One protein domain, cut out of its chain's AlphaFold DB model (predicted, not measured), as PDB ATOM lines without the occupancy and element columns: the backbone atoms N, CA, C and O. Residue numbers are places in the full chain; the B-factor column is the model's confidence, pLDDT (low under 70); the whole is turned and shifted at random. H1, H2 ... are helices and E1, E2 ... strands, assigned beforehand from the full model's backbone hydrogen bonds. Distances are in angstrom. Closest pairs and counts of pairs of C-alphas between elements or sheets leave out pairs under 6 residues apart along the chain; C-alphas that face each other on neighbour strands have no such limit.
ATOM      1  N   GLU A 422     219.386 148.625 154.549       76.62
ATOM      2  CA  GLU A 422     218.365 148.879 153.533       76.62
ATOM      3  C   GLU A 422     217.279 147.806 153.638       76.62
ATOM      4  O   GLU A 422     217.575 146.642 153.924       76.62
ATOM      5  N   SER A 423     216.022 148.187 153.416       77.25
ATOM      6  CA  SER A 423     214.881 147.270 153.438       77.25
ATOM      7  C   SER A 423     213.906 147.585 152.314       77.25
ATOM      8  O   SER A 423     213.661 148.753 152.019       77.25
ATOM      9  N   THR A 424     213.312 146.548 151.735       75.88
ATOM     10  CA  THR A 424     212.201 146.670 150.790       75.88
ATOM     11  C   THR A 424     211.173 145.572 151.043       75.88
ATOM     12  O   THR A 424     211.502 144.511 151.583       75.88
ATOM     13  N   TRP A 425     209.928 145.840 150.669       74.00
ATOM     14  CA  TRP A 425     208.831 144.883 150.734       74.00
ATOM     15  C   TRP A 425     208.529 144.376 149.332       74.00
ATOM     16  O   TRP A 425     208.344 145.172 148.414       74.00
ATOM     17  N   VAL A 426     208.451 143.058 149.177       70.56
ATOM     18  CA  VAL A 426     208.001 142.417 147.941       70.56
ATOM     19  C   VAL A 426     206.626 141.814 148.202       70.56
ATOM     20  O   VAL A 426     206.454 141.009 149.122       70.56
ATOM     21  N   THR A 427     205.637 142.244 147.422       68.75
ATOM     22  CA  THR A 427     204.263 141.738 147.461       68.75
ATOM     23  C   THR A 427     204.017 140.856 146.242       68.75
ATOM     24  O   THR A 427     204.111 141.305 145.101       68.75
ATOM     25  N   ALA A 428     203.674 139.587 146.468       62.03
ATOM     26  CA  ALA A 428     203.267 138.693 145.392       62.03
ATOM     27  C   ALA A 428     201.738 138.622 145.315       62.03
ATOM     28  O   ALA A 428     201.073 138.181 146.254       62.03
ATOM     29  N   ALA A 429     201.181 139.027 144.172       49.50
ATOM     30  CA  ALA A 429     199.808 138.691 143.819       49.50
ATOM     31  C   ALA A 429     199.761 137.224 143.349       49.50
ATOM     32  O   ALA A 429     200.455 136.865 142.394       49.50
ATOM     33  N   ASN A 430     198.919 136.404 143.989       56.91
ATOM     34  CA  ASN A 430     198.673 134.972 143.720       56.91
ATOM     35  C   ASN A 430     199.752 133.992 144.229       56.91
ATOM     36  O   ASN A 430     200.803 134.407 144.711       56.91
ATOM     37  N   GLU A 431     199.461 132.681 144.139       56.59
ATOM     38  CA  GLU A 431     200.244 131.516 144.615       56.59
ATOM     39  C   GLU A 431     201.647 131.363 143.973       56.59
ATOM     40  O   GLU A 431     202.047 130.278 143.548       56.59
ATOM     41  N   LYS A 432     202.440 132.432 143.872       59.28
ATOM     42  CA  LYS A 432     203.862 132.302 143.554       59.28
ATOM     43  C   LYS A 432     204.541 131.490 144.663       59.28
ATOM     44  O   LYS A 432     204.330 131.723 145.857       59.28
ATOM     45  N   SER A 433     205.355 130.512 144.265       68.50
ATOM     46  CA  SER A 433     206.155 129.724 145.201       68.50
ATOM     47  C   SER A 433     207.198 130.608 145.889       68.50
ATOM     48  O   SER A 433     207.678 131.586 145.318       68.50
ATOM     49  N   GLU A 434     207.578 130.243 147.114       63.78
ATOM     50  CA  GLU A 434     208.591 130.936 147.928       63.78
ATOM     51  C   GLU A 434     209.906 131.177 147.163       63.78
ATOM     52  O   GLU A 434     210.502 132.245 147.270       63.78
ATOM     53  N   SER A 435     210.279 130.241 146.284       70.38
ATOM     54  CA  SER A 435     211.447 130.353 145.404       70.38
ATOM     55  C   SER A 435     211.397 131.546 144.440       70.38
ATOM     56  O   SER A 435     212.438 132.115 144.138       70.38
ATOM     57  N   VAL A 436     210.213 131.936 143.953       73.25
ATOM     58  CA  VAL A 436     210.059 133.054 143.004       73.25
ATOM     59  C   VAL A 436     210.207 134.392 143.725       73.25
ATOM     60  O   VAL A 436     210.828 135.305 143.192       73.25
ATOM     61  N   MET A 437     209.692 134.503 144.952       66.38
ATOM     62  CA  MET A 437     209.859 135.723 145.750       66.38
ATOM     63  C   MET A 437     211.310 135.888 146.237       66.38
ATOM     64  O   MET A 437     211.840 136.997 146.230       66.38
ATOM     65  N   GLU A 438     212.006 134.787 146.563       66.94
ATOM     66  CA  GLU A 438     213.453 134.830 146.820       66.94
ATOM     67  C   GLU A 438     214.247 135.308 145.598       66.94
ATOM     68  O   GLU A 438     215.207 136.068 145.746       66.94
ATOM     69  N   GLU A 439     213.856 134.881 144.397       73.06
ATOM     70  CA  GLU A 439     214.486 135.308 143.151       73.06
ATOM     71  C   GLU A 439     214.192 136.783 142.838       73.06
ATOM     72  O   GLU A 439     215.095 137.488 142.399       73.06
ATOM     73  N   GLU A 440     213.006 137.298 143.179       74.88
ATOM     74  CA  GLU A 440     212.681 138.731 143.109       74.88
ATOM     75  C   GLU A 440     213.507 139.562 144.113       74.88
ATOM     76  O   GLU A 440     214.106 140.561 143.714       74.88
ATOM     77  N   CYS A 441     213.661 139.133 145.377       64.00
ATOM     78  CA  CYS A 441     214.578 139.802 146.319       64.00
ATOM     79  C   CYS A 441     216.038 139.780 145.807       64.00
ATOM     80  O   CYS A 441     216.771 140.750 146.002       64.00
ATOM     81  N   ARG A 442     216.478 138.695 145.145       67.00
ATOM     82  CA  ARG A 442     217.816 138.608 144.522       67.00
ATOM     83  C   ARG A 442     217.941 139.464 143.259       67.00
ATOM     84  O   ARG A 442     219.008 140.021 143.015       67.00
ATOM     85  N   ALA A 443     216.877 139.609 142.474       64.62
ATOM     86  CA  ALA A 443     216.863 140.437 141.269       64.62
ATOM     87  C   ALA A 443     217.021 141.934 141.591       64.62
ATOM     88  O   ALA A 443     217.573 142.678 140.784       64.62
ATOM     89  N   ILE A 444     216.624 142.367 142.796       60.78
ATOM     90  CA  ILE A 444     216.808 143.746 143.284       60.78
ATOM     91  C   ILE A 444     218.295 144.053 143.607       60.78
ATOM     92  O   ILE A 444     218.690 145.215 143.734       60.78
ATOM     93  N   GLY A 445     219.177 143.049 143.689       47.16
ATOM     94  CA  GLY A 445     220.628 143.264 143.724       47.16
ATOM     95  C   GLY A 445     221.424 141.981 143.960       47.16
ATOM     96  O   GLY A 445     221.043 141.148 144.775       47.16
ATOM     97  N   THR A 446     222.559 141.835 143.277       43.44
ATOM     98  CA  THR A 446     223.169 140.520 143.033       43.44
ATOM     99  C   THR A 446     223.844 139.818 144.216       43.44
ATOM    100  O   THR A 446     224.068 138.623 144.090       43.44
ATOM    101  N   GLU A 447     224.116 140.431 145.376       55.22
ATOM    102  CA  GLU A 447     224.668 139.720 146.552       55.22
ATOM    103  C   GLU A 447     224.268 140.408 147.882       55.22
ATOM    104  O   GLU A 447     224.168 141.631 147.942       55.22
ATOM    105  N   GLY A 448     224.055 139.635 148.963       57.31
ATOM    106  CA  GLY A 448     223.952 140.161 150.343       57.31
ATOM    107  C   GLY A 448     222.550 140.399 150.931       57.31
ATOM    108  O   GLY A 448     222.444 140.945 152.030       57.31
ATOM    109  N   TRP A 449     221.474 139.993 150.253       62.69
ATOM    110  CA  TRP A 449     220.115 140.082 150.803       62.69
ATOM    111  C   TRP A 449     219.809 138.923 151.757       62.69
ATOM    112  O   TRP A 449     219.996 137.757 151.414       62.69
ATOM    113  N   THR A 450     219.298 139.248 152.944       61.47
ATOM    114  CA  THR A 450     218.615 138.286 153.815       61.47
ATOM    115  C   THR A 450     217.119 138.433 153.585       61.47
ATOM    116  O   THR A 450     216.576 139.537 153.666       61.47
ATOM    117  N   THR A 451     216.456 137.324 153.288       60.81
ATOM    118  CA  THR A 451     215.010 137.282 153.100       60.81
ATOM    119  C   THR A 451     214.355 136.657 154.324       60.81
ATOM    120  O   THR A 451     214.894 135.757 154.969       60.81
ATOM    121  N   THR A 452     213.176 137.144 154.685       62.28
ATOM    122  CA  THR A 452     212.317 136.461 155.654       62.28
ATOM    123  C   THR A 452     210.904 136.500 155.132       62.28
ATOM    124  O   THR A 452     210.314 137.568 154.970       62.28
ATOM    125  N   ALA A 453     210.383 135.318 154.816       54.97
ATOM    126  CA  ALA A 453     208.990 135.162 154.455       54.97
ATOM    127  C   ALA A 453     208.131 135.408 155.701       54.97
ATOM    128  O   ALA A 453     208.302 134.751 156.729       54.97
ATOM    129  N   ILE A 454     207.203 136.359 155.607       57.75
ATOM    130  CA  ILE A 454     206.106 136.490 156.562       57.75
ATOM    131  C   ILE A 454     204.914 135.819 155.882       57.75
ATOM    132  O   ILE A 454     204.146 136.449 155.161       57.75
ATOM    133  N   SER A 455     204.835 134.493 156.012       46.22
ATOM    134  CA  SER A 455     203.695 133.725 155.510       46.22
ATOM    135  C   SER A 455     202.621 133.707 156.587       46.22
ATOM    136  O   SER A 455     202.695 132.896 157.507       46.22
ATOM    137  N   ASP A 456     201.631 134.584 156.463       48.97
ATOM    138  CA  ASP A 456     200.380 134.443 157.201       48.97
ATOM    139  C   ASP A 456     199.521 133.392 156.480       48.97
ATOM    140  O   ASP A 456     199.133 133.569 155.322       48.97
ATOM    141  N   ASN A 457     199.318 132.241 157.120       45.19
ATOM    142  CA  ASN A 457     198.417 131.206 156.630       45.19
ATOM    143  C   ASN A 457     197.104 131.320 157.417       45.19
ATOM    144  O   ASN A 457     196.906 130.586 158.383       45.19
ATOM    145  N   ASN A 458     196.213 132.165 156.899       44.03
ATOM    146  CA  ASN A 458     194.814 132.382 157.281       44.03
ATOM    147  C   ASN A 458     194.538 133.277 158.508       44.03
ATOM    148  O   ASN A 458     194.778 132.883 159.645       44.03
ATOM    149  N   ASP A 459     193.823 134.366 158.195       46.06
ATOM    150  CA  ASP A 459     192.924 135.184 159.024       46.06
ATOM    151  C   ASP A 459     193.547 136.041 160.161       46.06
ATOM    152  O   ASP A 459     193.443 135.701 161.334       46.06
ATOM    153  N   ASP A 460     194.036 137.237 159.770       46.56
ATOM    154  CA  ASP A 460     194.313 138.476 160.548       46.56
ATOM    155  C   ASP A 460     195.502 138.499 161.543       46.56
ATOM    156  O   ASP A 460     195.544 137.705 162.479       46.56
ATOM    157  N   PRO A 461     196.443 139.486 161.446       40.06
ATOM    158  CA  PRO A 461     196.156 140.931 161.490       40.06
ATOM    159  C   PRO A 461     196.936 141.809 160.482       40.06
ATOM    160  O   PRO A 461     196.989 143.034 160.635       40.06
ATOM    161  N   VAL A 462     197.544 141.239 159.434       43.16
ATOM    162  CA  VAL A 462     198.276 142.029 158.414       43.16
ATOM    163  C   VAL A 462     197.340 142.615 157.336       43.16
ATOM    164  O   VAL A 462     197.778 143.118 156.303       43.16
ATOM    165  N   HIS A 463     196.029 142.633 157.584       41.25
ATOM    166  CA  HIS A 463     195.031 143.164 156.654       41.25
ATOM    167  C   HIS A 463     195.144 144.676 156.387       41.25
ATOM    168  O   HIS A 463     194.652 145.153 155.366       41.25
ATOM    169  N   SER A 464     195.825 145.463 157.231       42.69
ATOM    170  CA  SER A 464     195.823 146.928 157.074       42.69
ATOM    171  C   SER A 464     196.770 147.484 156.003       42.69
ATOM    172  O   SER A 464     196.850 148.704 155.868       42.69
ATOM    173  N   LEU A 465     197.507 146.645 155.265       39.62
ATOM    174  CA  LEU A 465     198.348 147.096 154.144       39.62
ATOM    175  C   LEU A 465     197.753 146.779 152.762       39.62
ATOM    176  O   LEU A 465     198.229 147.327 151.772       39.62
ATOM    177  N   SER A 466     196.677 145.983 152.678       35.88
ATOM    178  CA  SER A 466     195.977 145.711 151.413       35.88
ATOM    179  C   SER A 466     194.451 145.631 151.574       35.88
ATOM    180  O   SER A 466     193.816 144.644 151.205       35.88
ATOM    181  N   GLY A 475     197.641 137.834 149.581       54.12
ATOM    182  CA  GLY A 475     198.966 138.121 149.044       54.12
ATOM    183  C   GLY A 475     200.030 137.783 150.084       54.12
ATOM    184  O   GLY A 475     199.917 138.174 151.244       54.12
ATOM    185  N   ARG A 476     201.078 137.061 149.682       62.31
ATOM    186  CA  ARG A 476     202.247 136.853 150.542       62.31
ATOM    187  C   ARG A 476     203.112 138.107 150.505       62.31
ATOM    188  O   ARG A 476     203.379 138.644 149.428       62.31
ATOM    189  N   MET A 477     203.556 138.555 151.675       62.62
ATOM    190  CA  MET A 477     204.526 139.640 151.795       62.62
ATOM    191  C   MET A 477     205.870 139.086 152.260       62.62
ATOM    192  O   MET A 477     205.946 138.319 153.222       62.62
ATOM    193  N   GLN A 478     206.943 139.500 151.593       75.56
ATOM    194  CA  GLN A 478     208.305 139.174 151.990       75.56
ATOM    195  C   GLN A 478     209.072 140.456 152.299       75.56
ATOM    196  O   GLN A 478     209.078 141.403 151.511       75.56
ATOM    197  N   LEU A 479     209.718 140.483 153.465       77.69
ATOM    198  CA  LEU A 479     210.644 141.544 153.832       77.69
ATOM    199  C   LEU A 479     212.037 141.143 153.336       77.69
ATOM    200  O   LEU A 479     212.593 140.135 153.789       77.69
ATOM    201  N   CYS A 480     212.607 141.926 152.418       77.25
ATOM    202  CA  CYS A 480     214.007 141.794 152.028       77.25
ATOM    203  C   CYS A 480     214.813 142.860 152.788       77.25
ATOM    204  O   CYS A 480     214.494 144.050 152.724       77.25
ATOM    205  N   MET A 481     215.875 142.458 153.487       79.25
ATOM    206  CA  MET A 481     216.805 143.382 154.147       79.25
ATOM    207  C   MET A 481     218.232 143.127 153.665       79.25
ATOM    208  O   MET A 481     218.627 141.975 153.479       79.25
ATOM    209  N   ARG A 482     219.035 144.182 153.509       81.06
ATOM    210  CA  ARG A 482     220.474 144.051 153.245       81.06
ATOM    211  C   ARG A 482     221.296 145.076 154.002       81.06
ATOM    212  O   ARG A 482     220.815 146.148 154.369       81.06
ATOM    213  N   THR A 483     222.569 144.758 154.185       80.56
ATOM    214  CA  THR A 483     223.585 145.712 154.623       80.56
ATOM    215  C   THR A 483     224.519 146.047 153.478       80.56
ATOM    216  O   THR A 483     224.854 145.199 152.658       80.56
ATOM    217  N   THR A 484     225.007 147.281 153.458       76.31
ATOM    218  CA  THR A 484     226.059 147.712 152.516       76.31
ATOM    219  C   THR A 484     227.398 146.998 152.728       76.31
ATOM    220  O   THR A 484     228.246 147.002 151.842       76.31
ATOM    221  N   ASP A 485     227.602 146.363 153.888       78.06
ATOM    222  CA  ASP A 485     228.768 145.526 154.165       78.06
ATOM    223  C   ASP A 485     228.398 144.042 154.030       78.06
ATOM    224  O   ASP A 485     227.625 143.548 154.855       78.06
ATOM    225  N   PRO A 486     228.971 143.300 153.066       72.19
ATOM    226  CA  PRO A 486     228.651 141.886 152.859       72.19
ATOM    227  C   PRO A 486     229.128 140.982 154.006       72.19
ATOM    228  O   PRO A 486     228.773 139.808 154.059       72.19
ATOM    229  N   LYS A 487     229.951 141.495 154.937       78.00
ATOM    230  CA  LYS A 487     230.376 140.751 156.137       78.00
ATOM    231  C   LYS A 487     229.416 140.907 157.316       78.00
ATOM    232  O   LYS A 487     229.693 140.341 158.374       78.00
ATOM    233  N   VAL A 488     228.362 141.707 157.171       79.31
ATOM    234  CA  VAL A 488     227.292 141.819 158.160       79.31
ATOM    235  C   VAL A 488     226.124 140.977 157.676       79.31
ATOM    236  O   VAL A 488     225.620 141.175 156.579       79.31
ATOM    237  N   ILE A 489     225.720 140.009 158.490       80.75
ATOM    238  CA  ILE A 489     224.612 139.109 158.181       80.75
ATOM    239  C   ILE A 489     223.457 139.496 159.089       80.75
ATOM    240  O   ILE A 489     223.582 139.462 160.316       80.75
ATOM    241  N   LEU A 490     222.338 139.872 158.481       82.88
ATOM    242  CA  LEU A 490     221.083 140.079 159.188       82.88
ATOM    243  C   LEU A 490     220.379 138.735 159.319       82.88
ATOM    244  O   LEU A 490     220.496 137.873 158.457       82.88
ATOM    245  N   THR A 491     219.649 138.543 160.405       82.88
ATOM    246  CA  THR A 491     218.768 137.389 160.571       82.88
ATOM    247  C   THR A 491     217.417 137.892 161.041       82.88
ATOM    248  O   THR A 491     217.336 138.697 161.964       82.88
ATOM    249  N   ALA A 492     216.350 137.441 160.397       83.19
ATOM    250  CA  ALA A 492     214.989 137.704 160.823       83.19
ATOM    251  C   ALA A 492     214.240 136.369 160.831       83.19
ATOM    252  O   ALA A 492     214.413 135.546 159.937       83.19
ATOM    253  N   GLN A 493     213.497 136.087 161.898       84.50
ATOM    254  CA  GLN A 493     212.757 134.829 162.010       84.50
ATOM    255  C   GLN A 493     211.627 134.926 163.024       84.50
ATOM    256  O   GLN A 493     211.744 135.600 164.051       84.50
ATOM    257  N   TRP A 494     210.557 134.189 162.751       81.88
ATOM    258  CA  TRP A 494     209.526 133.885 163.730       81.88
ATOM    259  C   TRP A 494     209.906 132.621 164.496       81.88
ATOM    260  O   TRP A 494     210.208 131.595 163.890       81.88
ATOM    261  N   VAL A 495     209.899 132.683 165.826       81.94
ATOM    262  CA  VAL A 495     210.203 131.521 166.676       81.94
ATOM    263  C   VAL A 495     209.151 131.336 167.759       81.94
ATOM    264  O   VAL A 495     208.710 132.294 168.398       81.94
ATOM    265  N   SER A 496     208.796 130.084 168.033       85.06
ATOM    266  CA  SER A 496     208.069 129.711 169.243       85.06
ATOM    267  C   SER A 496     209.052 129.651 170.421       85.06
ATOM    268  O   SER A 496     209.890 128.750 170.483       85.06
ATOM    269  N   GLY A 497     208.982 130.601 171.362       86.12
ATOM    270  CA  GLY A 497     209.775 130.565 172.604       86.12
ATOM    271  C   GLY A 497     210.784 131.706 172.780       86.12
ATOM    272  O   GLY A 497     210.416 132.882 172.794       86.12
ATOM    273  N   THR A 498     212.048 131.384 173.064       87.56
ATOM    274  CA  THR A 498     213.132 132.372 173.224       87.56
ATOM    275  C   THR A 498     213.858 132.590 171.905       87.56
ATOM    276  O   THR A 498     214.236 131.617 171.258       87.56
ATOM    277  N   CYS A 499     214.097 133.853 171.541       86.50
ATOM    278  CA  CYS A 499     214.943 134.200 170.402       86.50
ATOM    279  C   CYS A 499     216.334 133.551 170.534       86.50
ATOM    280  O   CYS A 499     216.868 133.516 171.652       86.50
ATOM    281  N   PRO A 500     216.928 133.047 169.437       89.75
ATOM    282  CA  PRO A 500     218.324 132.614 169.416       89.75
ATOM    283  C   PRO A 500     219.268 133.677 169.977       89.75
ATOM    284  O   PRO A 500     218.991 134.871 169.872       89.75
ATOM    285  N   SER A 501     220.376 133.256 170.593       86.12
ATOM    286  CA  SER A 501     221.276 134.134 171.364       86.12
ATOM    287  C   SER A 501     221.910 135.277 170.561       86.12
ATOM    288  O   SER A 501     222.382 136.248 171.145       86.12
ATOM    289  N   ASP A 502     221.944 135.152 169.239       82.62
ATOM    290  CA  ASP A 502     222.431 136.124 168.259       82.62
ATOM    291  C   ASP A 502     221.323 137.039 167.697       82.62
ATOM    292  O   ASP A 502     221.589 137.921 166.880       82.62
ATOM    293  N   THR A 503     220.085 136.878 168.168       86.44
ATOM    294  CA  THR A 503     218.918 137.674 167.771       86.44
ATOM    295  C   THR A 503     218.254 138.332 168.981       86.44
ATOM    296  O   THR A 503     218.383 137.891 170.123       86.44
ATOM    297  N   LYS A 504     217.532 139.427 168.745       84.06
ATOM    298  CA  LYS A 504     216.766 140.156 169.752       84.06
ATOM    299  C   LYS A 504     215.281 140.044 169.470       84.06
ATOM    300  O   LYS A 504     214.830 140.187 168.339       84.06
ATOM    301  N   ASP A 505     214.533 139.837 170.542       84.75
ATOM    302  CA  ASP A 505     213.080 139.897 170.541       84.75
ATOM    303  C   ASP A 505     212.624 141.332 170.247       84.75
ATOM    304  O   ASP A 505     212.942 142.252 171.003       84.75
ATOM    305  N   THR A 506     211.889 141.523 169.153       81.62
ATOM    306  CA  THR A 506     211.382 142.846 168.749       81.62
ATOM    307  C   THR A 506     210.169 143.301 169.563       81.62
ATOM    308  O   THR A 506     209.755 144.456 169.477       81.62
ATOM    309  N   GLY A 507     209.580 142.404 170.357       79.00
ATOM    310  CA  GLY A 507     208.320 142.634 171.059       79.00
ATOM    311  C   GLY A 507     207.077 142.320 170.224       79.00
ATOM    312  O   GLY A 507     205.999 142.228 170.805       79.00
ATOM    313  N   LEU A 508     207.213 142.066 168.916       75.00
ATOM    314  CA  LEU A 508     206.115 141.554 168.092       75.00
ATOM    315  C   LEU A 508     205.710 140.156 168.550       75.00
ATOM    316  O   LEU A 508     206.553 139.280 168.785       75.00
ATOM    317  N   ARG A 509     204.402 139.963 168.678       76.88
ATOM    318  CA  ARG A 509     203.774 138.686 168.992       76.88
ATOM    319  C   ARG A 509     202.742 138.407 167.924       76.88
ATOM    320  O   ARG A 509     201.954 139.294 167.613       76.88
ATOM    321  N   ASP A 510     202.767 137.191 167.417       72.12
ATOM    322  CA  ASP A 510     201.679 136.654 166.619       72.12
ATOM    323  C   ASP A 510     200.878 135.679 167.495       72.12
ATOM    324  O   ASP A 510     201.451 134.922 168.291       72.12
ATOM    325  N   ASN A 511     199.555 135.787 167.418       62.41
ATOM    326  CA  ASN A 511     198.615 135.034 168.228       62.41
ATOM    327  C   ASN A 511     197.982 133.981 167.320       62.41
ATOM    328  O   ASN A 511     196.937 134.211 166.729       62.41
ATOM    329  N   ALA A 512     198.634 132.825 167.213       55.44
ATOM    330  CA  ALA A 512     198.320 131.775 166.240       55.44
ATOM    331  C   ALA A 512     196.938 131.085 166.405       55.44
ATOM    332  O   ALA A 512     196.743 129.996 165.871       55.44
ATOM    333  N   ASN A 526     201.840 128.923 172.021       53.25
ATOM    334  CA  ASN A 526     202.443 129.327 170.742       53.25
ATOM    335  C   ASN A 526     202.484 130.845 170.526       53.25
ATOM    336  O   ASN A 526     202.064 131.338 169.487       53.25
ATOM    337  N   ASN A 527     203.049 131.585 171.489       69.44
ATOM    338  CA  ASN A 527     203.445 132.977 171.247       69.44
ATOM    339  C   ASN A 527     204.658 132.978 170.313       69.44
ATOM    340  O   ASN A 527     205.808 132.940 170.769       69.44
ATOM    341  N   MET A 528     204.384 132.994 169.014       76.12
ATOM    342  CA  MET A 528     205.371 133.279 167.988       76.12
ATOM    343  C   MET A 528     205.947 134.673 168.247       76.12
ATOM    344  O   MET A 528     205.221 135.638 168.493       76.12
ATOM    345  N   LYS A 529     207.274 134.772 168.255       83.38
ATOM    346  CA  LYS A 529     208.000 136.030 168.431       83.38
ATOM    347  C   LYS A 529     208.798 136.330 167.185       83.38
ATOM    348  O   LYS A 529     209.490 135.444 166.689       83.38
ATOM    349  N   PHE A 530     208.762 137.577 166.741       84.00
ATOM    350  CA  PHE A 530     209.644 138.035 165.678       84.00
ATOM    351  C   PHE A 530     210.989 138.454 166.274       84.00
ATOM    352  O   PHE A 530     211.065 139.381 167.092       84.00
ATOM    353  N   CYS A 531     212.045 137.756 165.878       86.19
ATOM    354  CA  CYS A 531     213.405 137.978 166.342       86.19
ATOM    355  C   CYS A 531     214.248 138.572 165.215       86.19
ATOM    356  O   CYS A 531     214.262 138.032 164.110       86.19
ATOM    357  N   LEU A 532     214.979 139.649 165.512       86.38
ATOM    358  CA  LEU A 532     215.931 140.282 164.599       86.38
ATOM    359  C   LEU A 532     217.347 140.187 165.165       86.38
ATOM    360  O   LEU A 532     217.608 140.642 166.278       86.38
ATOM    361  N   GLY A 533     218.269 139.612 164.408       86.94
ATOM    362  CA  GLY A 533     219.678 139.496 164.752       86.94
ATOM    363  C   GLY A 533     220.583 140.163 163.735       86.94
ATOM    364  O   GLY A 533     220.222 140.395 162.582       86.94
ATOM    365  N   VAL A 534     221.792 140.472 164.189       86.81
ATOM    366  CA  VAL A 534     222.894 140.886 163.328       86.81
ATOM    367  C   VAL A 534     224.150 140.165 163.791       86.81
ATOM    368  O   VAL A 534     224.425 140.091 164.988       86.81
ATOM    369  N   SER A 535     224.919 139.632 162.851       85.69
ATOM    370  CA  SER A 535     226.221 139.033 163.124       85.69
ATOM    371  C   SER A 535     227.283 139.603 162.185       85.69
ATOM    372  O   SER A 535     226.985 140.051 161.079       85.69
ATOM    373  N   GLY A 536     228.535 139.625 162.651       80.31
ATOM    374  CA  GLY A 536     229.672 140.177 161.908       80.31
ATOM    375  C   GLY A 536     230.120 141.570 162.373       80.31
ATOM    376  O   GLY A 536     229.333 142.401 162.816       80.31
ATOM    377  N   ARG A 537     231.440 141.802 162.318       79.25
ATOM    378  CA  ARG A 537     232.151 143.075 162.605       79.25
ATOM    379  C   ARG A 537     231.833 143.792 163.930       79.25
ATOM    380  O   ARG A 537     232.177 144.960 164.080       79.25
ATOM    381  N   GLY A 538     231.244 143.095 164.899       81.88
ATOM    382  CA  GLY A 538     230.889 143.675 166.196       81.88
ATOM    383  C   GLY A 538     229.731 144.672 166.129       81.88
ATOM    384  O   GLY A 538     229.549 145.420 167.078       81.88
ATOM    385  N   VAL A 539     228.966 144.700 165.033       81.12
ATOM    386  CA  VAL A 539     227.806 145.587 164.876       81.12
ATOM    387  C   VAL A 539     226.697 145.173 165.844       81.12
ATOM    388  O   VAL A 539     226.464 143.985 166.059       81.12
ATOM    389  N   VAL A 540     225.992 146.148 166.412       83.25
ATOM    390  CA  VAL A 540     224.848 145.937 167.303       83.25
ATOM    391  C   VAL A 540     223.579 146.462 166.639       83.25
ATOM    392  O   VAL A 540     223.511 147.628 166.254       83.25
ATOM    393  N   LEU A 541     222.545 145.621 166.551       84.00
ATOM    394  CA  LEU A 541     221.209 146.043 166.136       84.00
ATOM    395  C   LEU A 541     220.482 146.696 167.320       84.00
ATOM    396  O   LEU A 541     220.363 146.108 168.410       84.00
ATOM    397  N   GLN A 542     220.000 147.915 167.102       85.88
ATOM    398  CA  GLN A 542     219.093 148.627 167.994       85.88
ATOM    399  C   GLN A 542     217.720 148.708 167.337       85.88
ATOM    400  O   GLN A 542     217.616 149.030 166.157       85.88
ATOM    401  N   THR A 543     216.674 148.408 168.103       85.19
ATOM    402  CA  THR A 543     215.284 148.474 167.648       85.19
ATOM    403  C   THR A 543     214.466 149.293 168.633       85.19
ATOM    404  O   THR A 543     214.659 149.160 169.846       85.19
ATOM    405  N   ARG A 544     213.528 150.101 168.144       84.81
ATOM    406  CA  ARG A 544     212.560 150.812 168.987       84.81
ATOM    407  C   ARG A 544     211.212 150.930 168.294       84.81
ATOM    408  O   ARG A 544     211.145 151.010 167.073       84.81
ATOM    409  N   TRP A 545     210.157 150.988 169.093       81.06
ATOM    410  CA  TRP A 545     208.814 151.287 168.618       81.06
ATOM    411  C   TRP A 545     208.567 152.788 168.635       81.06
ATOM    412  O   TRP A 545     208.894 153.461 169.617       81.06
ATOM    413  N   VAL A 546     207.980 153.306 167.560       81.69
ATOM    414  CA  VAL A 546     207.558 154.702 167.457       81.69
ATOM    415  C   VAL A 546     206.066 154.745 167.183       81.69
ATOM    416  O   VAL A 546     205.608 154.269 166.149       81.69
ATOM    417  N   SER A 547     205.311 155.313 168.121       78.50
ATOM    418  CA  SER A 547     203.886 155.582 167.935       78.50
ATOM    419  C   SER A 547     203.708 156.898 167.184       78.50
ATOM    420  O   SER A 547     204.325 157.905 167.543       78.50
ATOM    421  N   HIS A 548     202.872 156.903 166.148       74.81
ATOM    422  CA  HIS A 548     202.535 158.103 165.388       74.81
ATOM    423  C   HIS A 548     201.051 158.144 165.022       74.81
ATOM    424  O   HIS A 548     200.393 157.123 164.820       74.81
ATOM    425  N   ASN A 549     200.520 159.366 164.950       59.50
ATOM    426  CA  ASN A 549     199.094 159.626 164.743       59.50
ATOM    427  C   ASN A 549     198.732 160.014 163.292       59.50
ATOM    428  O   ASN A 549     197.574 160.360 163.073       59.50
ATOM    429  N   LYS A 550     199.688 159.976 162.333       59.19
ATOM    430  CA  LYS A 550     199.567 160.022 160.843       59.19
ATOM    431  C   LYS A 550     200.872 160.540 160.172       59.19
ATOM    432  O   LYS A 550     201.560 161.383 160.735       59.19
ATOM    433  N   ARG A 551     201.124 160.074 158.931       51.47
ATOM    434  CA  ARG A 551     201.833 160.690 157.765       51.47
ATOM    435  C   ARG A 551     203.226 161.360 157.903       51.47
ATOM    436  O   ARG A 551     203.564 162.173 157.052       51.47
ATOM    437  N   TYR A 552     204.073 160.978 158.855       47.06
ATOM    438  CA  TYR A 552     205.507 161.342 158.835       47.06
ATOM    439  C   TYR A 552     206.392 160.090 158.885       47.06
ATOM    440  O   TYR A 552     205.930 159.063 159.395       47.06
ATOM    441  N   PRO A 553     207.644 160.128 158.379       53.62
ATOM    442  CA  PRO A 553     208.570 159.017 158.559       53.62
ATOM    443  C   PRO A 553     208.799 158.818 160.060       53.62
ATOM    444  O   PRO A 553     209.337 159.679 160.751       53.62
ATOM    445  N   ALA A 554     208.321 157.690 160.583       65.50
ATOM    446  CA  ALA A 554     208.330 157.403 162.016       65.50
ATOM    447  C   ALA A 554     209.740 157.108 162.565       65.50
ATOM    448  O   ALA A 554     209.948 157.114 163.777       65.50
ATOM    449  N   CYS A 555     210.711 156.864 161.686       80.00
ATOM    450  CA  CYS A 555     212.081 156.508 162.034       80.00
ATOM    451  C   CYS A 555     213.043 157.671 161.750       80.00
ATOM    452  O   CYS A 555     212.793 158.487 160.863       80.00
ATOM    453  N   GLY A 556     214.130 157.760 162.518       77.69
ATOM    454  CA  GLY A 556     215.213 158.716 162.265       77.69
ATOM    455  C   GLY A 556     215.866 158.491 160.897       77.69
ATOM    456  O   GLY A 556     215.736 157.422 160.310       77.69
ATOM    457  N   SER A 557     216.597 159.485 160.388       74.12
ATOM    458  CA  SER A 557     217.271 159.411 159.077       74.12
ATOM    459  C   SER A 557     218.348 158.319 158.979       74.12
ATOM    460  O   SER A 557     218.805 157.988 157.888       74.12
ATOM    461  N   ASP A 558     218.753 157.755 160.113       74.19
ATOM    462  CA  ASP A 558     219.701 156.655 160.270       74.19
ATOM    463  C   ASP A 558     219.039 155.337 160.719       74.19
ATOM    464  O   ASP A 558     219.733 154.367 161.039       74.19
ATOM    465  N   GLU A 559     217.708 155.292 160.742       80.12
ATOM    466  CA  GLU A 559     216.883 154.137 161.087       80.12
ATOM    467  C   GLU A 559     216.051 153.699 159.871       80.12
ATOM    468  O   GLU A 559     215.599 154.517 159.075       80.12
ATOM    469  N   ILE A 560     215.789 152.397 159.745       78.06
ATOM    470  CA  ILE A 560     214.833 151.865 158.768       78.06
ATOM    471  C   ILE A 560     213.507 151.514 159.438       78.06
ATOM    472  O   ILE A 560     213.479 151.035 160.573       78.06
ATOM    473  N   SER A 561     212.411 151.710 158.709       79.00
ATOM    474  CA  SER A 561     211.093 151.202 159.089       79.00
ATOM    475  C   SER A 561     211.013 149.720 158.738       79.00
ATOM    476  O   SER A 561     210.999 149.360 157.563       79.00
ATOM    477  N   VAL A 562     210.992 148.858 159.756       76.31
ATOM    478  CA  VAL A 562     210.959 147.404 159.569       76.31
ATOM    479  C   VAL A 562     209.529 146.918 159.399       76.31
ATOM    480  O   VAL A 562     209.284 146.154 158.481       76.31
ATOM    481  N   ILE A 563     208.593 147.336 160.265       76.56
ATOM    482  CA  ILE A 563     207.182 146.896 160.274       76.56
ATOM    483  C   ILE A 563     206.284 148.051 160.743       76.56
ATOM    484  O   ILE A 563     206.621 148.732 161.710       76.56
ATOM    485  N   ASN A 564     205.124 148.230 160.098       69.12
ATOM    486  CA  ASN A 564     204.031 149.087 160.570       69.12
ATOM    487  C   ASN A 564     202.902 148.218 161.139       69.12
ATOM    488  O   ASN A 564     202.317 147.424 160.409       69.12
ATOM    489  N   ALA A 565     202.577 148.391 162.419       64.56
ATOM    490  CA  ALA A 565     201.468 147.725 163.090       64.56
ATOM    491  C   ALA A 565     200.353 148.731 163.410       64.56
ATOM    492  O   ALA A 565     200.603 149.825 163.927       64.56
ATOM    493  N   LYS A 566     199.101 148.366 163.120       64.62
ATOM    494  CA  LYS A 566     197.927 149.134 163.550       64.62
ATOM    495  C   LYS A 566     197.555 148.705 164.966       64.62
ATOM    496  O   LYS A 566     197.234 147.542 165.196       64.62
ATOM    497  N   ASN A 567     197.587 149.633 165.921       54.72
ATOM    498  CA  ASN A 567     197.251 149.306 167.301       54.72
ATOM    499  C   ASN A 567     195.717 149.303 167.468       54.72
ATOM    500  O   ASN A 567     195.097 150.341 167.695       54.72
ATOM    501  N   ASN A 568     195.079 148.141 167.302       51.19
ATOM    502  CA  ASN A 568     193.637 147.981 167.512       51.19
ATOM    503  C   ASN A 568     193.338 147.859 169.018       51.19
ATOM    504  O   ASN A 568     193.137 146.764 169.546       51.19
ATOM    505  N   ALA A 569     193.288 148.982 169.735       44.69
ATOM    506  CA  ALA A 569     192.869 149.013 171.137       44.69
ATOM    507  C   ALA A 569     191.353 148.734 171.270       44.69
ATOM    508  O   ALA A 569     190.542 149.639 171.444       44.69
ATOM    509  N   LYS A 570     190.949 147.462 171.189       41.34
ATOM    510  CA  LYS A 570     189.542 147.016 171.158       41.34
ATOM    511  C   LYS A 570     188.911 146.789 172.546       41.34
ATOM    512  O   LYS A 570     188.111 145.877 172.707       41.34
ATOM    513  N   ASN A 581     193.179 156.141 165.025       58.91
ATOM    514  CA  ASN A 581     194.115 155.194 164.401       58.91
ATOM    515  C   ASN A 581     195.567 155.563 164.768       58.91
ATOM    516  O   ASN A 581     196.240 156.260 164.007       58.91
ATOM    517  N   SER A 582     196.049 155.113 165.928       61.88
ATOM    518  CA  SER A 582     197.476 155.166 166.267       61.88
ATOM    519  C   SER A 582     198.215 154.023 165.570       61.88
ATOM    520  O   SER A 582     197.886 152.848 165.776       61.88
ATOM    521  N   TYR A 583     199.217 154.359 164.763       69.88
ATOM    522  CA  TYR A 583     200.122 153.391 164.151       69.88
ATOM    523  C   TYR A 583     201.389 153.284 164.998       69.88
ATOM    524  O   TYR A 583     201.862 154.278 165.554       69.88
ATOM    525  N   GLU A 584     201.945 152.084 165.102       76.38
ATOM    526  CA  GLU A 584     203.260 151.853 165.690       76.38
ATOM    527  C   GLU A 584     204.204 151.321 164.615       76.38
ATOM    528  O   GLU A 584     203.892 150.364 163.909       76.38
ATOM    529  N   THR A 585     205.367 151.949 164.485       80.06
ATOM    530  CA  THR A 585     206.413 151.539 163.548       80.06
ATOM    531  C   THR A 585     207.598 150.981 164.322       80.06
ATOM    532  O   THR A 585     208.102 151.633 165.239       80.06
ATOM    533  N   LEU A 586     208.063 149.785 163.958       83.50
ATOM    534  CA  LEU A 586     209.316 149.228 164.460       83.50
ATOM    535  C   LEU A 586     210.475 149.816 163.651       83.50
ATOM    536  O   LEU A 586     210.666 149.459 162.490       83.50
ATOM    537  N   CYS A 587     211.258 150.688 164.272       85.12
ATOM    538  CA  CYS A 587     212.457 151.272 163.683       85.12
ATOM    539  C   CYS A 587     213.692 150.459 164.076       85.12
ATOM    540  O   CYS A 587     213.833 150.085 165.246       85.12
ATOM    541  N   ALA A 588     214.594 150.202 163.128       83.81
ATOM    542  CA  ALA A 588     215.851 149.501 163.380       83.81
ATOM    543  C   ALA A 588     217.063 150.263 162.839       83.81
ATOM    544  O   ALA A 588     217.024 150.815 161.743       83.81
ATOM    545  N   LYS A 589     218.165 150.245 163.593       86.94
ATOM    546  CA  LYS A 589     219.450 150.842 163.211       86.94
ATOM    547  C   LYS A 589     220.612 149.936 163.589       86.94
ATOM    548  O   LYS A 589     220.603 149.280 164.632       86.94
ATOM    549  N   LEU A 590     221.641 149.943 162.745       83.50
ATOM    550  CA  LEU A 590     222.933 149.329 163.031       83.50
ATOM    551  C   LEU A 590     223.854 150.338 163.717       83.50
ATOM    552  O   LEU A 590     224.042 151.456 163.242       83.50
ATOM    553  N   VAL A 591     224.443 149.931 164.836       81.00
ATOM    554  CA  VAL A 591     225.386 150.748 165.601       81.00
ATOM    555  C   VAL A 591     226.709 150.004 165.695       81.00
ATOM    556  O   VAL A 591     226.754 148.845 166.108       81.00
ATOM    557  N   LEU A 592     227.790 150.665 165.285       76.56
ATOM    558  CA  LEU A 592     229.142 150.208 165.585       76.56
ATOM    559  C   LEU A 592     229.463 150.573 167.046       76.56
ATOM    560  O   LEU A 592     229.125 151.687 167.450       76.56
TER     561      LEU A 592
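This is residues 422 to 466, 475 to 512, 526 to 570 and 581 to 592 of the 593 residues of an uncharacterized protein of Micavibrio aeruginosavorus (UniProt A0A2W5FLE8). Look for two small sheets, E4 E6 E5 and E7 E9 E8, set face to face as a sandwich, with a third sheet, E1 E3 E2, across one open side of it beside E4 and E8. H1 covers the third sheet's far face, and tiny H2 lies near the end of E8. The printed part has 140 residues, with two named helices and nine named strands in the order E1 H1 E2 H2 E3 E4 E5 E6 E7 E8 E9; each sheet is antiparallel and the class is mostly strand. The whole is compact, with a radius of gyration of the C-alphas of 15.2 A and spans of 44 by 34 by 33 A.

Begin with the strongly twisted sheet of E4, residues 489 to 496, E6, residues 527 to 535, and E5, residues 503 to 511, in that order. Within hydrogen-bond range here are N 491 and O 533, 2.9 A, and N 504 and O 532, 2.8 A. E5 bends by 69 degrees at residue 507. Facing this sheet is that of E7, residues 540 to 548, E9, residues 583 to 591, and E8, residues 560 to 566, also strongly twisted; the best planes of the facing parts are 13 degrees apart. Look there for N 544 and O 587, 2.9 A, and N 562 and O 586, 2.8 A. The third sheet runs E1, residues 422 to 428, E3, residues 476 to 483, E2, residues 449 to 454, with N 424 and O 480 at 2.9 A and N 450 and O 481 at 2.9 A. The closest C-alphas of E2 and E4 are those of Thr 452 and Ala 492, 6.0 A; of E1 and E8, those of Glu 422 and Ile 560, 7.0 A. H1, residues 434 to 443, is on the third sheet at a height of 8.4 A, making two layers, a helix on one face of a sheet. E1, H1 and E2 form a split strand-helix-strand unit, two same-way strands with E3 between them, its crossover right-handed. H2, residues 462 to 465, only grazes the sheet E7 E9 E8. Every O i to N i+4 pair in H1 is within hydrogen-bond range; H2 is too short for one.

Find C-alpha 422 at (218.365, 148.879, 153.533), where E1 begins; E9 ends at C-alpha 591, (225.386, 150.748, 165.601). From first to last C-alpha, E7 measures 25.5 A, E9 25.4 A, E6 24.9 A, E3 23.5 A and H1 14.2 A.

Three cuts leave out residues 467 to 474, 513 to 525 and 571 to 580, with C-alpha gaps of 8.5 A, 6.6 A and 11.6 A. Of the links printed whole, E7 to E8 is long. Mean pLDDT of the printed part is 70.1; residues 441 to 466 are among those under 70.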